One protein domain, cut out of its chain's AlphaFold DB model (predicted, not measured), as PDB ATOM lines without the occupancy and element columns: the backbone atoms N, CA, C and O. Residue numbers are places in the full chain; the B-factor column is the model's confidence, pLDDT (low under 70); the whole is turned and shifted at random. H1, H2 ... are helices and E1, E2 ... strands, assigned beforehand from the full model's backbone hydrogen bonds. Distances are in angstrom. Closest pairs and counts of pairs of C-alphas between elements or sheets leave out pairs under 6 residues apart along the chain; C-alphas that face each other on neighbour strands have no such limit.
ATOM      1  N   PRO A 115     170.411 241.085 210.112       98.19
ATOM      2  CA  PRO A 115     169.426 240.344 209.333       98.19
ATOM      3  C   PRO A 115     167.981 240.711 209.698       98.19
ATOM      4  O   PRO A 115     167.704 241.341 210.721       98.19
ATOM      5  N   VAL A 116     167.042 240.295 208.848       98.12
ATOM      6  CA  VAL A 116     165.608 240.327 209.167       98.12
ATOM      7  C   VAL A 116     165.284 239.103 210.023       98.12
ATOM      8  O   VAL A 116     165.703 237.993 209.688       98.12
ATOM      9  N   LEU A 117     164.565 239.294 211.133       97.50
ATOM     10  CA  LEU A 117     164.065 238.186 211.944       97.50
ATOM     11  C   LEU A 117     163.140 237.292 211.102       97.50
ATOM     12  O   LEU A 117     162.299 237.769 210.347       97.50
ATOM     13  N   ALA A 118     163.301 235.975 211.212       97.38
ATOM     14  CA  ALA A 118     162.440 235.044 210.494       97.38
ATOM     15  C   ALA A 118     160.985 235.162 210.982       97.38
ATOM     16  O   ALA A 118     160.737 235.213 212.186       97.38
ATOM     17  N   GLY A 119     160.034 235.171 210.044       97.06
ATOM     18  CA  GLY A 119     158.603 235.245 210.348       97.06
ATOM     19  C   GLY A 119     158.064 236.652 210.610       97.06
ATOM     20  O   GLY A 119     156.955 236.761 211.116       97.06
ATOM     21  N   VAL A 120     158.813 237.715 210.288       97.31
ATOM     22  CA  VAL A 120     158.307 239.101 210.302       97.31
ATOM     23  C   VAL A 120     158.546 239.805 208.970       97.31
ATOM     24  O   VAL A 120     159.410 239.413 208.183       97.31
ATOM     25  N   SER A 121     157.803 240.885 208.730       96.50
ATOM     26  CA  SER A 121     158.016 241.750 207.569       96.50
ATOM     27  C   SER A 121     159.396 242.425 207.597       96.50
ATOM     28  O   SER A 121     159.862 242.905 208.630       96.50
ATOM     29  N   GLY A 122     160.040 242.513 206.431       95.56
ATOM     30  CA  GLY A 122     161.296 243.250 206.242       95.56
ATOM     31  C   GLY A 122     161.123 244.766 206.075       95.56
ATOM     32  O   GLY A 122     162.117 245.473 205.911       95.56
ATOM     33  N   SER A 123     159.885 245.262 206.076       95.31
ATOM     34  CA  SER A 123     159.544 246.659 205.783       95.31
ATOM     35  C   SER A 123     159.508 247.532 207.034       95.31
ATOM     36  O   SER A 123     159.214 247.051 208.123       95.31
ATOM     37  N   SER A 124     159.752 248.837 206.859       95.56
ATOM     38  CA  SER A 124     159.642 249.861 207.913       95.56
ATOM     39  C   SER A 124     160.364 249.482 209.206       95.56
ATOM     40  O   SER A 124     159.840 249.654 210.299       95.56
ATOM     41  N   ARG A 125     161.576 248.943 209.085       97.62
ATOM     42  CA  ARG A 125     162.406 248.589 210.232       97.62
ATOM     43  C   ARG A 125     163.287 249.774 210.621       97.62
ATOM     44  O   ARG A 125     163.734 250.532 209.761       97.62
ATOM     45  N   GLU A 126     163.561 249.924 211.910       97.38
ATOM     46  CA  GLU A 126     164.435 250.976 212.444       97.38
ATOM     47  C   GLU A 126     165.543 250.305 213.267       97.38
ATOM     48  O   GLU A 126     165.256 249.702 214.299       97.38
ATOM     49  N   ALA A 127     166.808 250.406 212.845       98.19
ATOM     50  CA  ALA A 127     167.937 250.085 213.722       98.19
ATOM     51  C   ALA A 127     168.144 251.270 214.679       98.19
ATOM     52  O   ALA A 127     168.783 252.265 214.339       98.19
ATOM     53  N   GLN A 128     167.510 251.215 215.848       96.38
ATOM     54  CA  GLN A 128     167.330 252.397 216.695       96.38
ATOM     55  C   GLN A 128     168.452 252.631 217.683       96.38
ATOM     56  O   GLN A 128     168.745 253.773 218.016       96.38
ATOM     57  N   THR A 129     169.051 251.558 218.177       98.12
ATOM     58  CA  THR A 129     170.063 251.621 219.225       98.12
ATOM     59  C   THR A 129     171.239 250.750 218.835       98.12
ATOM     60  O   THR A 129     171.058 249.662 218.293       98.12
ATOM     61  N   THR A 130     172.447 251.234 219.100       97.94
ATOM     62  CA  THR A 130     173.700 250.528 218.813       97.94
ATOM     63  C   THR A 130     174.669 250.733 219.968       97.94
ATOM     64  O   THR A 130     174.821 251.867 220.424       97.94
ATOM     65  N   VAL A 131     175.340 249.676 220.424       97.81
ATOM     66  CA  VAL A 131     176.372 249.767 221.470       97.81
ATOM     67  C   VAL A 131     177.474 248.730 221.251       97.81
ATOM     68  O   VAL A 131     177.214 247.654 220.712       97.81
ATOM     69  N   ILE A 132     178.694 249.031 221.701       96.94
ATOM     70  CA  ILE A 132     179.735 248.018 221.888       96.94
ATOM     71  C   ILE A 132     179.626 247.483 223.315       96.94
ATOM     72  O   ILE A 132     179.772 248.238 224.276       96.94
ATOM     73  N   TYR A 133     179.422 246.178 223.457       96.69
ATOM     74  CA  TYR A 133     179.398 245.492 224.747       96.69
ATOM     75  C   TYR A 133     180.149 244.165 224.634       96.69
ATOM     76  O   TYR A 133     179.930 243.403 223.696       96.69
ATOM     77  N   GLY A 134     181.089 243.908 225.550       92.94
ATOM     78  CA  GLY A 134     181.899 242.685 225.511       92.94
ATOM     79  C   GLY A 134     182.821 242.537 224.295       92.94
ATOM     80  O   GLY A 134     183.227 241.426 223.978       92.94
ATOM     81  N   GLY A 135     183.155 243.631 223.601       92.81
ATOM     82  CA  GLY A 135     183.919 243.558 222.349       92.81
ATOM     83  C   GLY A 135     183.076 243.130 221.139       92.81
ATOM     84  O   GLY A 135     183.622 242.740 220.111       92.81
ATOM     85  N   GLU A 136     181.752 243.204 221.245       96.00
ATOM     86  CA  GLU A 136     180.813 242.898 220.170       96.00
ATOM     87  C   GLU A 136     179.873 244.079 219.932       96.00
ATOM     88  O   GLU A 136     179.695 244.928 220.806       96.00
ATOM     89  N   VAL A 137     179.261 244.135 218.749       97.88
ATOM     90  CA  VAL A 137     178.281 245.174 218.407       97.88
ATOM     91  C   VAL A 137     176.882 244.643 218.669       97.88
ATOM     92  O   VAL A 137     176.516 243.593 218.146       97.88
ATOM     93  N   LEU A 138     176.086 245.368 219.449       98.62
ATOM     94  CA  LEU A 138     174.683 245.046 219.682       98.62
ATOM     95  C   LEU A 138     173.789 246.102 219.046       98.62
ATOM     96  O   LEU A 138     174.102 247.291 219.101       98.62
ATOM     97  N   VAL A 139     172.683 245.656 218.450       98.75
ATOM     98  CA  VAL A 139     171.725 246.509 217.740       98.75
ATOM     99  C   VAL A 139     170.305 246.170 218.167       98.75
ATOM    100  O   VAL A 139     169.876 245.021 218.046       98.75
ATOM    101  N   GLY A 140     169.576 247.178 218.636       98.69
ATOM    102  CA  GLY A 140     168.141 247.102 218.864       98.69
ATOM    103  C   GLY A 140     167.367 247.486 217.603       98.69
ATOM    104  O   GLY A 140     167.601 248.562 217.046       98.69
ATOM    105  N   VAL A 141     166.449 246.626 217.156       98.62
ATOM    106  CA  VAL A 141     165.662 246.835 215.930       98.62
ATOM    107  C   VAL A 141     164.161 246.849 216.222       98.62
ATOM    108  O   VAL A 141     163.602 245.931 216.823       98.62
ATOM    109  N   TRP A 142     163.505 247.910 215.768       98.25
ATOM    110  CA  TRP A 142     162.050 248.071 215.727       98.25
ATOM    111  C   TRP A 142     161.524 247.604 214.349       98.25
ATOM    112  O   TRP A 142     162.273 247.724 213.375       98.25
ATOM    113  N   PRO A 143     160.284 247.083 214.206       97.88
ATOM    114  CA  PRO A 143     159.157 247.186 215.138       97.88
ATOM    115  C   PRO A 143     158.874 245.995 216.027       97.88
ATOM    116  O   PRO A 143     157.909 246.047 216.782       97.88
ATOM    117  N   TRP A 144     159.683 244.945 215.968       98.38
ATOM    118  CA  TRP A 144     159.421 243.722 216.724       98.38
ATOM    119  C   TRP A 144     160.222 243.621 218.026       98.38
ATOM    120  O   TRP A 144     160.087 242.627 218.727       98.38
ATOM    121  N   GLY A 145     161.006 244.640 218.398       98.06
ATOM    122  CA  GLY A 145     161.796 244.658 219.632       98.06
ATOM    123  C   GLY A 145     162.948 243.653 219.608       98.06
ATOM    124  O   GLY A 145     163.189 242.955 220.593       98.06
ATOM    125  N   GLU A 146     163.611 243.527 218.459       98.56
ATOM    126  CA  GLU A 146     164.686 242.567 218.215       98.56
ATOM    127  C   GLU A 146     165.998 243.065 218.842       98.56
ATOM    128  O   GLU A 146     166.341 244.240 218.703       98.56
ATOM    129  N   LEU A 147     166.769 242.173 219.472       98.75
ATOM    130  CA  LEU A 147     168.156 242.431 219.856       98.75
ATOM    131  C   LEU A 147     169.094 241.515 219.061       98.75
ATOM    132  O   LEU A 147     169.033 240.284 219.157       98.75
ATOM    133  N   TRP A 148     169.988 242.130 218.294       98.81
ATOM    134  CA  TRP A 148     170.987 241.453 217.473       98.81
ATOM    135  C   TRP A 148     172.393 241.702 217.996       98.81
ATOM    136  O   TRP A 148     172.688 242.778 218.510       98.81
ATOM    137  N   ARG A 149     173.272 240.717 217.814       98.31
ATOM    138  CA  ARG A 149     174.673 240.752 218.243       98.31
ATOM    139  C   ARG A 149     175.585 240.362 217.093       98.31
ATOM    140  O   ARG A 149     175.441 239.274 216.539       98.31
ATOM    141  N   PHE A 150     176.531 241.219 216.746       98.38
ATOM    142  CA  PHE A 150     177.567 240.949 215.763       98.38
ATOM    143  C   PHE A 150     178.884 240.642 216.463       98.38
ATOM    144  O   PHE A 150     179.442 241.483 217.168       98.38
ATOM    145  N   ASN A 151     179.388 239.434 216.225       96.19
ATOM    146  CA  ASN A 151     180.717 239.033 216.649       96.19
ATOM    147  C   ASN A 151     181.728 239.407 215.547       96.19
ATOM    148  O   ASN A 151     181.652 238.834 214.453       96.19
ATOM    149  N   PRO A 152     182.671 240.332 215.807       93.62
ATOM    150  CA  PRO A 152     183.614 240.802 214.795       93.62
ATOM    151  C   PRO A 152     184.652 239.753 214.393       93.62
ATOM    152  O   PRO A 152     185.029 239.682 213.225       93.62
ATOM    153  N   ASP A 153     185.061 238.895 215.328       89.81
ATOM    154  CA  ASP A 153     186.027 237.822 215.090       89.81
ATOM    155  C   ASP A 153     185.468 236.756 214.134       89.81
ATOM    156  O   ASP A 153     186.143 236.323 213.201       89.81
ATOM    157  N   ALA A 154     184.216 236.351 214.348       93.44
ATOM    158  CA  ALA A 154     183.507 235.388 213.510       93.44
ATOM    159  C   ALA A 154     182.832 236.035 212.290       93.44
ATOM    160  O   ALA A 154     182.309 235.319 211.435       93.44
ATOM    161  N   LYS A 155     182.800 237.375 212.231       95.12
ATOM    162  CA  LYS A 155     182.069 238.180 211.240       95.12
ATOM    163  C   LYS A 155     180.623 237.716 211.066       95.12
ATOM    164  O   LYS A 155     180.128 237.576 209.948       95.12
ATOM    165  N   LYS A 156     179.951 237.439 212.186       97.62
ATOM    166  CA  LYS A 156     178.642 236.783 212.189       97.62
ATOM    167  C   LYS A 156     177.653 237.487 213.104       97.62
ATOM    168  O   LYS A 156     177.968 237.812 214.248       97.62
ATOM    169  N   TRP A 157     176.436 237.650 212.591       98.44
ATOM    170  CA  TRP A 157     175.274 238.073 213.361       98.44
ATOM    171  C   TRP A 157     174.621 236.892 214.073       98.44
ATOM    172  O   TRP A 157     174.468 235.803 213.515       98.44
ATOM    173  N   PHE A 158     174.191 237.145 215.300       98.12
ATOM    174  CA  PHE A 158     173.410 236.251 216.131       98.12
ATOM    175  C   PHE A 158     172.158 236.997 216.576       98.12
ATOM    176  O   PHE A 158     172.249 238.094 217.131       98.12
ATOM    177  N   PHE A 159     170.997 236.394 216.340       98.38
ATOM    178  CA  PHE A 159     169.776 236.825 217.000       98.38
ATOM    179  C   PHE A 159     169.897 236.456 218.475       98.38
ATOM    180  O   PHE A 159     170.140 235.289 218.787       98.38
ATOM    181  N   MET A 160     169.797 237.439 219.370       97.44
ATOM    182  CA  MET A 160     169.846 237.164 220.803       97.44
ATOM    183  C   MET A 160     168.464 236.763 221.287       97.44
ATOM    184  O   MET A 160     168.241 235.627 221.695       97.44
ATOM    185  N   GLN A 161     167.538 237.713 221.226       96.88
ATOM    186  CA  GLN A 161     166.158 237.510 221.611       96.88
ATOM    187  C   GLN A 161     165.311 238.662 221.088       96.88
ATOM    188  O   GLN A 161     165.801 239.740 220.747       96.88
ATOM    189  N   ARG A 162     164.005 238.437 221.102       97.50
ATOM    190  CA  ARG A 162     163.023 239.503 221.145       97.50
ATOM    191  C   ARG A 162     162.807 239.933 222.595       97.50
ATOM    192  O   ARG A 162     162.613 239.081 223.463       97.50
ATOM    193  N   MET A 163     162.772 241.237 222.847       98.00
ATOM    194  CA  MET A 163     162.519 241.784 224.188       98.00
ATOM    195  C   MET A 163     161.029 241.757 224.576       98.00
ATOM    196  O   MET A 163     160.655 242.226 225.642       98.00
ATOM    197  N   PHE A 164     160.180 241.189 223.718       98.31
ATOM    198  CA  PHE A 164     158.741 241.031 223.892       98.31
ATOM    199  C   PHE A 164     158.344 239.598 223.529       98.31
ATOM    200  O   PHE A 164     158.830 239.041 222.544       98.31
ATOM    201  N   SER A 165     157.439 239.001 224.302       97.06
ATOM    202  CA  SER A 165     156.910 237.650 224.050       97.06
ATOM    203  C   SER A 165     155.585 237.646 223.280       97.06
ATOM    204  O   SER A 165     155.051 236.584 222.978       97.06
ATOM    205  N   HIS A 166     155.040 238.821 222.967       97.38
ATOM    206  CA  HIS A 166     153.729 238.996 222.349       97.38
ATOM    207  C   HIS A 166     153.753 240.173 221.369       97.38
ATOM    208  O   HIS A 166     154.564 241.076 221.556       97.38
ATOM    209  N   PRO A 167     152.870 240.216 220.358       97.56
ATOM    210  CA  PRO A 167     152.071 239.085 219.886       97.56
ATOM    211  C   PRO A 167     152.987 238.036 219.237       97.56
ATOM    212  O   PRO A 167     154.203 238.236 219.193       97.56
ATOM    213  N   GLU A 168     152.440 236.921 218.758       97.62
ATOM    214  CA  GLU A 168     153.211 235.985 217.928       97.62
ATOM    215  C   GLU A 168     153.788 236.698 216.694       97.62
ATOM    216  O   GLU A 168     153.258 237.717 216.243       97.62
ATOM    217  N   LEU A 169     154.919 236.201 216.188       97.81
ATOM    218  CA  LEU A 169     155.536 236.763 214.987       97.81
ATOM    219  C   LEU A 169     154.650 236.479 213.773       97.81
ATOM    220  O   LEU A 169     154.114 235.381 213.633       97.81
ATOM    221  N   THR A 170     154.525 237.466 212.896       97.56
ATOM    222  CA  THR A 170     153.841 237.319 211.614       97.56
ATOM    223  C   THR A 170     154.435 238.279 210.590       97.56
ATOM    224  O   THR A 170     154.843 239.395 210.921       97.56
ATOM    225  N   ASP A 171     154.480 237.849 209.334       97.25
ATOM    226  CA  ASP A 171     154.844 238.666 208.178       97.25
ATOM    227  C   ASP A 171     153.621 239.308 207.500       97.25
ATOM    228  O   ASP A 171     153.770 240.109 206.576       97.25
ATOM    229  N   GLN A 172     152.413 239.005 207.989       97.06
ATOM    230  CA  GLN A 172     151.153 239.550 207.480       97.06
ATOM    231  C   GLN A 172     150.928 241.012 207.887       97.06
ATOM    232  O   GLN A 172     150.147 241.717 207.246       97.06
ATOM    233  N   THR A 173     151.608 241.482 208.935       96.56
ATOM    234  CA  THR A 173     151.636 242.890 209.344       96.56
ATOM    235  C   THR A 173     153.063 243.422 209.355       96.56
ATOM    236  O   THR A 173     154.035 242.667 209.395       96.56
ATOM    237  N   ILE A 174     153.206 244.750 209.301       96.31
ATOM    238  CA  ILE A 174     154.523 245.387 209.386       96.31
ATOM    239  C   ILE A 174     154.925 245.508 210.857       96.31
ATOM    240  O   ILE A 174     156.026 245.105 211.236       96.31
ATOM    241  N   HIS A 175     154.020 246.021 211.688       97.31
ATOM    242  CA  HIS A 175     154.242 246.226 213.112       97.31
ATOM    243  C   HIS A 175     153.384 245.263 213.945       97.31
ATOM    244  O   HIS A 175     152.304 244.836 213.507       97.31
ATOM    245  N   PRO A 176     153.825 244.948 215.176       97.25
ATOM    246  CA  PRO A 176     152.970 244.341 216.181       97.25
ATOM    247  C   PRO A 176     151.660 245.113 216.339       97.25
ATOM    248  O   PRO A 176     151.667 246.339 216.444       97.25
ATOM    249  N   TYR A 177     150.554 244.376 216.418       96.94
ATOM    250  CA  TYR A 177     149.220 244.915 216.677       96.94
ATOM    251  C   TYR A 177     148.657 245.876 215.615       96.94
ATOM    252  O   TYR A 177     147.713 246.604 215.909       96.94
ATOM    253  N   ASP A 178     149.182 245.893 214.380       95.69
ATOM    254  CA  ASP A 178     148.636 246.738 213.298       95.69
ATOM    255  C   ASP A 178     147.128 246.486 213.057       95.69
ATOM    256  O   ASP A 178     146.389 247.413 212.720       95.69
ATOM    257  N   ILE A 179     146.658 245.241 213.233       95.31
ATOM    258  CA  ILE A 179     145.244 244.867 213.054       95.31
ATOM    259  C   ILE A 179     144.404 245.383 214.222       95.31
ATOM    260  O   ILE A 179     143.379 246.030 214.012       95.31
ATOM    261  N   GLU A 180     144.831 245.109 215.451       95.38
ATOM    262  CA  GLU A 180     144.118 245.477 216.672       95.38
ATOM    263  C   GLU A 180     144.097 246.990 216.893       95.38
ATOM    264  O   GLU A 180     143.172 247.519 217.502       95.38
ATOM    265  N   ASN A 181     145.096 247.693 216.367       92.25
ATOM    266  CA  ASN A 181     145.222 249.139 216.464       92.25
ATOM    267  C   ASN A 181     144.626 249.871 215.241       92.25
ATOM    268  O   ASN A 181     144.830 251.077 215.056       92.25
ATOM    269  N   LYS A 182     143.876 249.155 214.391       88.31
ATOM    270  CA  LYS A 182     143.188 249.719 213.226       88.31
ATOM    271  C   LYS A 182     142.153 250.753 213.674       88.31
ATOM    272  O   LYS A 182     141.189 250.431 214.355       88.31
ATOM    273  N   GLY A 183     142.342 252.002 213.247       84.19
ATOM    274  CA  GLY A 183     141.480 253.134 213.610       84.19
ATOM    275  C   GLY A 183     142.061 254.045 214.694       84.19
ATOM    276  O   GLY A 183     141.535 255.136 214.902       84.19
ATOM    277  N   HIS A 184     143.172 253.663 215.330       88.88
ATOM    278  CA  HIS A 184     143.927 254.571 216.186       88.88
ATOM    279  C   HIS A 184     144.656 255.637 215.333       88.88
ATOM    280  O   HIS A 184     145.176 255.292 214.266       88.88
ATOM    281  N   PRO A 185     144.767 256.910 215.777       88.50
ATOM    282  CA  PRO A 185     145.446 257.971 215.015       88.50
ATOM    283  C   PRO A 185     146.899 257.647 214.647       88.50
ATOM    284  O   PRO A 185     147.415 258.098 213.628       88.50
ATOM    285  N   VAL A 186     147.554 256.839 215.481       89.94
ATOM    286  CA  VAL A 186     148.886 256.285 215.233       89.94
ATOM    287  C   VAL A 186     148.749 254.772 215.127       89.94
ATOM    288  O   VAL A 186     148.711 254.087 216.148       89.94
ATOM    289  N   SER A 187     148.651 254.251 213.903       90.88
ATOM    290  CA  SER A 187     148.385 252.826 213.645       90.88
ATOM    291  C   SER A 187     149.458 251.895 214.209       90.88
ATOM    292  O   SER A 187     149.142 250.817 214.693       90.88
ATOM    293  N   ASN A 188     150.711 252.343 214.258       94.62
ATOM    294  CA  ASN A 188     151.841 251.589 214.800       94.62
ATOM    295  C   ASN A 188     152.249 252.026 216.220       94.62
ATOM    296  O   ASN A 188     153.418 251.902 216.590       94.62
ATOM    297  N   GLN A 189     151.306 252.559 217.011       95.12
ATOM    298  CA  GLN A 189     151.541 253.010 218.391       95.12
ATOM    299  C   GLN A 189     152.259 251.942 219.223       95.12
ATOM    300  O   GLN A 189     153.257 252.231 219.880       95.12
ATOM    301  N   TRP A 190     151.779 250.703 219.132       96.50
ATOM    302  CA  TRP A 190     152.260 249.556 219.900       96.50
ATOM    303  C   TRP A 190     153.372 248.767 219.199       96.50
ATOM    304  O   TRP A 190     153.650 247.626 219.562       96.50
ATOM    305  N   GLY A 191     154.051 249.377 218.221       97.31
ATOM    306  CA  GLY A 191     155.325 248.859 217.733       97.31
ATOM    307  C   GLY A 191     156.350 248.797 218.871       97.31
ATOM    308  O   GLY A 191     156.382 249.660 219.747       97.31
ATOM    309  N   GLN A 192     157.199 247.779 218.853       98.19
ATOM    310  CA  GLN A 192     158.030 247.378 219.983       98.19
ATOM    311  C   GLN A 192     159.474 247.805 219.799       98.19
ATOM    312  O   GLN A 192     160.148 247.388 218.855       98.19
ATOM    313  N   ARG A 193     159.951 248.665 220.700       97.44
ATOM    314  CA  ARG A 193     161.294 249.244 220.643       97.44
ATOM    315  C   ARG A 193     162.226 248.581 221.630       97.44
ATOM    316  O   ARG A 193     161.853 248.337 222.773       97.44
ATOM    317  N   VAL A 194     163.472 248.420 221.201       98.19
ATOM    318  CA  VAL A 194     164.624 248.450 222.102       98.19
ATOM    319  C   VAL A 194     165.089 249.902 222.153       98.19
ATOM    320  O   VAL A 194     165.801 250.371 221.265       98.19
ATOM    321  N   THR A 195     164.597 250.638 223.147       96.06
ATOM    322  CA  THR A 195     164.685 252.104 223.178       96.06
ATOM    323  C   THR A 195     166.003 252.622 223.732       96.06
ATOM    324  O   THR A 195     166.342 253.773 223.473       96.06
ATOM    325  N   SER A 196     166.735 251.809 224.496       97.12
ATOM    326  CA  SER A 196     168.074 252.152 224.968       97.12
ATOM    327  C   SER A 196     168.926 250.911 225.207       97.12
ATOM    328  O   SER A 196     168.420 249.854 225.592       97.12
ATOM    329  N   LEU A 197     170.229 251.084 224.996       98.38
ATOM    330  CA  LEU A 197     171.291 250.128 225.283       98.38
ATOM    331  C   LEU A 197     172.366 250.870 226.080       98.38
ATOM    332  O   LEU A 197     173.079 251.704 225.524       98.38
ATOM    333  N   VAL A 198     172.464 250.599 227.384       97.19
ATOM    334  CA  VAL A 198     173.367 251.328 228.290       97.19
ATOM    335  C   VAL A 198     174.280 250.360 229.023       97.19
ATOM    336  O   VAL A 198     173.820 249.522 229.797       97.19
ATOM    337  N   THR A 199     175.584 250.493 228.806       94.94
ATOM    338  CA  THR A 199     176.593 249.768 229.582       94.94
ATOM    339  C   THR A 199     176.748 250.398 230.961       94.94
ATOM    340  O   THR A 199     176.916 251.614 231.065       94.94
ATOM    341  N   ASN A 200     176.742 249.585 232.013       93.00
ATOM    342  CA  ASN A 200     177.039 250.024 233.373       93.00
ATOM    343  C   ASN A 200     177.862 248.950 234.095       93.00
ATOM    344  O   ASN A 200     177.356 247.873 234.420       93.00
ATOM    345  N   GLY A 201     179.143 249.243 234.327       90.19
ATOM    346  CA  GLY A 201     180.099 248.239 234.786       90.19
ATOM    347  C   GLY A 201     180.163 247.061 233.800       90.19
ATOM    348  O   GLY A 201     180.234 247.302 232.594       90.19
ATOM    349  N   PRO A 202     180.128 245.801 234.273       92.69
ATOM    350  CA  PRO A 202     180.160 244.620 233.411       92.69
ATOM    351  C   PRO A 202     178.796 244.271 232.791       92.69
ATOM    352  O   PRO A 202     178.704 243.288 232.058       92.69
ATOM    353  N   ASP A 203     177.735 245.023 233.081       96.00
ATOM    354  CA  ASP A 203     176.376 244.702 232.645       96.00
ATOM    355  C   ASP A 203     175.921 245.632 231.512       96.00
ATOM    356  O   ASP A 203     176.346 246.787 231.400       96.00
ATOM    357  N   LEU A 204     175.005 245.132 230.686       97.81
ATOM    358  CA  LEU A 204     174.265 245.920 229.706       97.81
ATOM    359  C   LEU A 204     172.793 245.982 230.107       97.81
ATOM    360  O   LEU A 204     172.149 244.953 230.309       97.81
ATOM    361  N   PHE A 205     172.242 247.188 230.171       98.56
ATOM    362  CA  PHE A 205     170.822 247.416 230.396       98.56
ATOM    363  C   PHE A 205     170.117 247.682 229.067       98.56
ATOM    364  O   PHE A 205     170.520 248.561 228.301       98.56
ATOM    365  N   VAL A 206     169.063 246.913 228.807       98.62
ATOM    366  CA  VAL A 206     168.249 246.972 227.588       98.62
ATOM    367  C   VAL A 206     166.856 247.433 227.986       98.62
ATOM    368  O   VAL A 206     166.154 246.710 228.691       98.62
ATOM    369  N   SER A 207     166.449 248.629 227.572       98.31
ATOM    370  CA  SER A 207     165.110 249.142 227.876       98.31
ATOM    371  C   SER A 207     164.177 249.040 226.678       98.31
ATOM    372  O   SER A 207     164.593 249.086 225.518       98.31
ATOM    373  N   THR A 208     162.891 248.904 226.972       98.25
ATOM    374  CA  THR A 208     161.838 248.701 225.978       98.25
ATOM    375  C   THR A 208     160.807 249.815 226.029       98.25
ATOM    376  O   THR A 208     160.577 250.409 227.081       98.25
ATOM    377  N   SER A 209     160.174 250.121 224.901       97.50
ATOM    378  CA  SER A 209     159.093 251.111 224.845       97.50
ATOM    379  C   SER A 209     158.174 250.883 223.645       97.50
ATOM    380  O   SER A 209     158.458 250.065 222.766       97.50
ATOM    381  N   ALA A 210     157.043 251.588 223.644       96.56
ATOM    382  CA  ALA A 210     156.171 251.732 222.482       96.56
ATOM    383  C   ALA A 210     156.751 252.786 221.512       96.56
ATOM    384  O   ALA A 210     157.790 253.392 221.786       96.56
ATOM    385  N   LYS A 211     156.082 253.059 220.384       94.56
ATOM    386  CA  LYS A 211     156.557 254.066 219.416       94.56
ATOM    387  C   LYS A 211     156.693 255.467 220.027       94.56
ATOM    388  O   LYS A 211     157.617 256.205 219.689       94.56
ATOM    389  N   VAL A 212     155.772 255.853 220.899       89.44
ATOM    390  CA  VAL A 212     155.831 257.107 221.658       89.44
ATOM    391  C   VAL A 212     155.364 256.843 223.088       89.44
ATOM    392  O   VAL A 212     154.624 255.878 223.295       89.44
ATOM    393  N   PRO A 213     155.766 257.668 224.071       87.69
ATOM    394  CA  PRO A 213     155.212 257.589 225.417       87.69
ATOM    395  C   PRO A 213     153.682 257.651 225.376       87.69
ATOM    396  O   PRO A 213     153.111 258.540 224.745       87.69
ATOM    397  N   CYS A 214     153.026 256.695 226.024       88.31
ATOM    398  CA  CYS A 214     151.575 256.636 226.131       88.31
ATOM    399  C   CYS A 214     151.170 255.916 227.416       88.31
ATOM    400  O   CYS A 214     151.868 255.008 227.873       88.31
ATOM    401  N   GLU A 215     150.021 256.291 227.962       90.81
ATOM    402  CA  GLU A 215     149.368 255.529 229.021       90.81
ATOM    403  C   GLU A 215     148.557 254.391 228.397       90.81
ATOM    404  O   GLU A 215     147.902 254.569 227.368       90.81
ATOM    405  N   TRP A 216     148.615 253.203 228.997       93.88
ATOM    406  CA  TRP A 216     147.769 252.095 228.567       93.88
ATOM    407  C   TRP A 216     146.339 252.305 229.069       93.88
ATOM    408  O   TRP A 216     146.117 252.472 230.267       93.88
ATOM    409  N   ASN A 217     145.371 252.242 228.154       93.69
ATOM    410  CA  ASN A 217     143.949 252.258 228.476       93.69
ATOM    411  C   ASN A 217     143.340 250.870 228.175       93.69
ATOM    412  O   ASN A 217     143.331 250.460 227.011       93.69
ATOM    413  N   PRO A 218     142.810 250.139 229.174       95.19
ATOM    414  CA  PRO A 218     142.259 248.797 228.971       95.19
ATOM    415  C   PRO A 218     140.996 248.764 228.098       95.19
ATOM    416  O   PRO A 218     140.753 247.751 227.450       95.19
ATOM    417  N   GLU A 219     140.211 249.844 228.044       93.94
ATOM    418  CA  GLU A 219     139.007 249.925 227.204       93.94
ATOM    419  C   GLU A 219     139.369 250.107 225.725       93.94
ATOM    420  O   GLU A 219     138.754 249.502 224.850       93.94
ATOM    421  N   GLN A 220     140.399 250.910 225.443       92.00
ATOM    422  CA  GLN A 220     140.855 251.182 224.074       92.00
ATOM    423  C   GLN A 220     141.845 250.132 223.560       92.00
ATOM    424  O   GLN A 220     141.913 249.867 222.359       92.00
ATOM    425  N   ASN A 221     142.630 249.524 224.452       94.38
ATOM    426  CA  ASN A 221     143.656 248.540 224.115       94.38
ATOM    427  C   ASN A 221     143.500 247.245 224.940       94.38
ATOM    428  O   ASN A 221     144.447 246.823 225.620       94.38
ATOM    429  N   PRO A 222     142.333 246.570 224.868       96.19
ATOM    430  CA  PRO A 222     142.064 245.361 225.649       96.19
ATOM    431  C   PRO A 222     142.965 244.186 225.250       96.19
ATOM    432  O   PRO A 222     143.230 243.303 226.058       96.19
ATOM    433  N   PHE A 223     143.510 244.179 224.028       96.00
ATOM    434  CA  PHE A 223     144.418 243.134 223.536       96.00
ATOM    435  C   PHE A 223     145.758 243.064 224.294       96.00
ATOM    436  O   PHE A 223     146.457 242.043 224.208       96.00
ATOM    437  N   LEU A 224     146.108 244.120 225.044       97.19
ATOM    438  CA  LEU A 224     147.268 244.164 225.937       97.19
ATOM    439  C   LEU A 224     146.964 243.698 227.371       97.19
ATOM    440  O   LEU A 224     147.886 243.549 228.176       97.19
ATOM    441  N   ALA A 225     145.699 243.453 227.704       96.19
ATOM    442  CA  ALA A 225     145.327 242.908 228.998       96.19
ATOM    443  C   ALA A 225     145.750 241.424 229.135       96.19
ATOM    444  O   ALA A 225     145.913 240.719 228.130       96.19
ATOM    445  N   PRO A 226     145.915 240.924 230.374       95.88
ATOM    446  CA  PRO A 226     146.003 241.708 231.611       95.88
ATOM    447  C   PRO A 226     147.368 242.392 231.787       95.88
ATOM    448  O   PRO A 226     147.445 243.450 232.404       95.88
ATOM    449  N   ASP A 227     148.432 241.814 231.215       96.75
ATOM    450  CA  ASP A 227     149.812 242.133 231.601       96.75
ATOM    451  C   ASP A 227     150.761 242.447 230.438       96.75
ATOM    452  O   ASP A 227     151.880 242.893 230.681       96.75
ATOM    453  N   LYS A 228     150.355 242.264 229.174       97.81
ATOM    454  CA  LYS A 228     151.237 242.480 228.008       97.81
ATOM    455  C   LYS A 228     151.731 243.928 227.913       97.81
ATOM    456  O   LYS A 228     152.832 244.193 227.440       97.81
ATOM    457  N   TRP A 229     150.939 244.887 228.390       96.38
ATOM    458  CA  TRP A 229     151.353 246.291 228.451       96.38
ATOM    459  C   TRP A 229     152.601 246.505 229.333       96.38
ATOM    460  O   TRP A 229     153.378 247.412 229.052       96.38
ATOM    461  N   LYS A 230     152.850 245.654 230.343       96.19
ATOM    462  CA  LYS A 230     154.005 245.771 231.258       96.19
ATOM    463  C   LYS A 230     155.343 245.532 230.561       96.19
ATOM    464  O   LYS A 230     156.381 245.991 231.040       96.19
ATOM    465  N   SER A 231     155.341 244.831 229.425       96.94
ATOM    466  CA  SER A 231     156.543 244.675 228.604       96.94
ATOM    467  C   SER A 231     156.978 245.990 227.959       96.94
ATOM    468  O   SER A 231     158.150 246.127 227.642       96.94
ATOM    469  N   TYR A 232     156.095 246.982 227.811       97.00
ATOM    470  CA  TYR A 232     156.481 248.324 227.379       97.00
ATOM    471  C   TYR A 232     156.960 249.123 228.600       97.00
ATOM    472  O   TYR A 232     156.196 249.369 229.527       97.00
ATOM    473  N   GLY A 233     158.235 249.519 228.611       95.38
ATOM    474  CA  GLY A 233     158.878 250.175 229.758       95.38
ATOM    475  C   GLY A 233     159.703 249.231 230.641       95.38
ATOM    476  O   GLY A 233     160.297 249.672 231.622       95.38
ATOM    477  N   SER A 234     159.786 247.945 230.289       97.12
ATOM    478  CA  SER A 234     160.647 246.984 230.983       97.12
ATOM    479  C   SER A 234     162.133 247.270 230.729       97.12
ATOM    480  O   SER A 234     162.525 247.669 229.626       97.12
ATOM    481  N   VAL A 235     162.964 247.019 231.744       98.25
ATOM    482  CA  VAL A 235     164.429 247.103 231.668       98.25
ATOM    483  C   VAL A 235     165.023 245.739 231.991       98.25
ATOM    484  O   VAL A 235     164.808 245.189 233.069       98.25
ATOM    485  N   TYR A 236     165.792 245.205 231.053       98.00
ATOM    486  CA  TYR A 236     166.461 243.918 231.166       98.00
ATOM    487  C   TYR A 236     167.933 244.138 231.477       98.00
ATOM    488  O   TYR A 236     168.563 245.030 230.912       98.00
ATOM    489  N   ARG A 237     168.492 243.294 232.344       97.75
ATOM    490  CA  ARG A 237     169.932 243.237 232.593       97.75
ATOM    491  C   ARG A 237     170.526 242.055 231.841       97.75
ATOM    492  O   ARG A 237     170.147 240.913 232.090       97.75
ATOM    493  N   LEU A 238     171.470 242.336 230.959       96.25
ATOM    494  CA  LEU A 238     172.226 241.362 230.191       96.25
ATOM    495  C   LEU A 238     173.645 241.278 230.755       96.25
ATOM    496  O   LEU A 238     174.281 242.300 231.008       96.25
ATOM    497  N   THR A 239     174.127 240.051 230.936       93.31
ATOM    498  CA  THR A 239     175.506 239.753 231.333       93.31
ATOM    499  C   THR A 239     176.185 238.910 230.252       93.31
ATOM    500  O   THR A 239     175.537 238.101 229.585       93.31
ATOM    501  N   MET A 240     177.496 239.082 230.067       90.50
ATOM    502  CA  MET A 240     178.287 238.299 229.112       90.50
ATOM    503  C   MET A 240     179.450 237.589 229.820       90.50
ATOM    504  O   MET A 240     180.306 238.254 230.408       90.50
ATOM    505  N   PRO A 241     179.535 236.245 229.753       87.19
ATOM    506  CA  PRO A 241     180.711 235.524 230.227       87.19
ATOM    507  C   PRO A 241     181.977 236.020 229.525       87.19
ATOM    508  O   PRO A 241     181.998 236.146 228.304       87.19
TER     509      PRO A 241
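What this domain is: This is residues 115 to 241 of the 321 residues of an uncharacterized protein of Planctomycetes bacterium (UniProt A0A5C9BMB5). Two antiparallel sheets lie partly face to face in a sandwich, a four-stranded sheet E1 E2 E3 E4 and a three-stranded sheet E5 E6 E7, with E5 close over E1 and E2 and with E4 and E7 well separated. Beyond one end of the sandwich lie two long loop stretches, residues 163 to 192 and 210 to 227, and the very short helix H1 near that end of the smaller sheet. The printed part has 127 residues with seven named strands and one named helix, in the order E1 E2 E3 E4 E5 E6 H1 E7; its class is mostly strand, though under half of the residues are in named elements. The whole is compact, with a radius of gyration of the C-alphas of 15.1 A, yet elongated in outline, spanning 48 by 29 by 20 A.

Where its parts are: In the larger sheet, E1 is residues 126 to 133, 20.1 A long, and begins at C-alpha 126 at (164.435, 250.976, 212.444). E2 is residues 136 to 142, 20.0 A; E3 is residues 146 to 151, 16.5 A; E4 is residues 156 to 162, 18.2 A. In the smaller sheet, E5 is residues 193 to 200, 20.3 A, and E6 is residues 203 to 209, 20.0 A. H1, residues 228 to 231, is 5.8 A long, and E7, residues 235 to 239, is 13.3 A long and ends at C-alpha 239 at (175.506, 239.753, 231.333).

How they stand to each other: The sheet E1 E2 E3 E4 is strongly twisted and is a meander, each strand the antiparallel neighbour of the one before. N 128 and O 140 are 2.9 A apart between E1 and E2, N 139 and O 148 2.9 A between E2 and E3, and N 149 and O 158 2.9 A between E3 and E4, within hydrogen-bond range. In the other sheet, N 195 and O 207 of the hairpin E5 and E6 are 2.8 A apart, and N 236 and O 206 of E7 and E6 are 2.8 A apart, also within range. The two sheets form a sandwich, two sheets face to face, their strands at 19 degrees. The closest C-alphas of E2 and E5, Gly 140 and Val 194, are 5.0 A apart; those of E1 and E5, Thr 129 and Ser 196, are 6.1 A apart. E4 and E7 are apart. H1 only grazes the sheet E5 E6 E7, with residues 229 to 231; it is too short for an O i to N i+4 pair, and its one O i to N i+3 pair is within range.

The domain as a whole: The C-alphas farthest apart, of Asp 153 and Glu 219, are 50.0 A apart. The printed part has no cut. The links E4 to E5, 30 residues, and E6 to H1, 18 residues, are long. Mean pLDDT of the printed part is 95.9, and no printed residue is under 70.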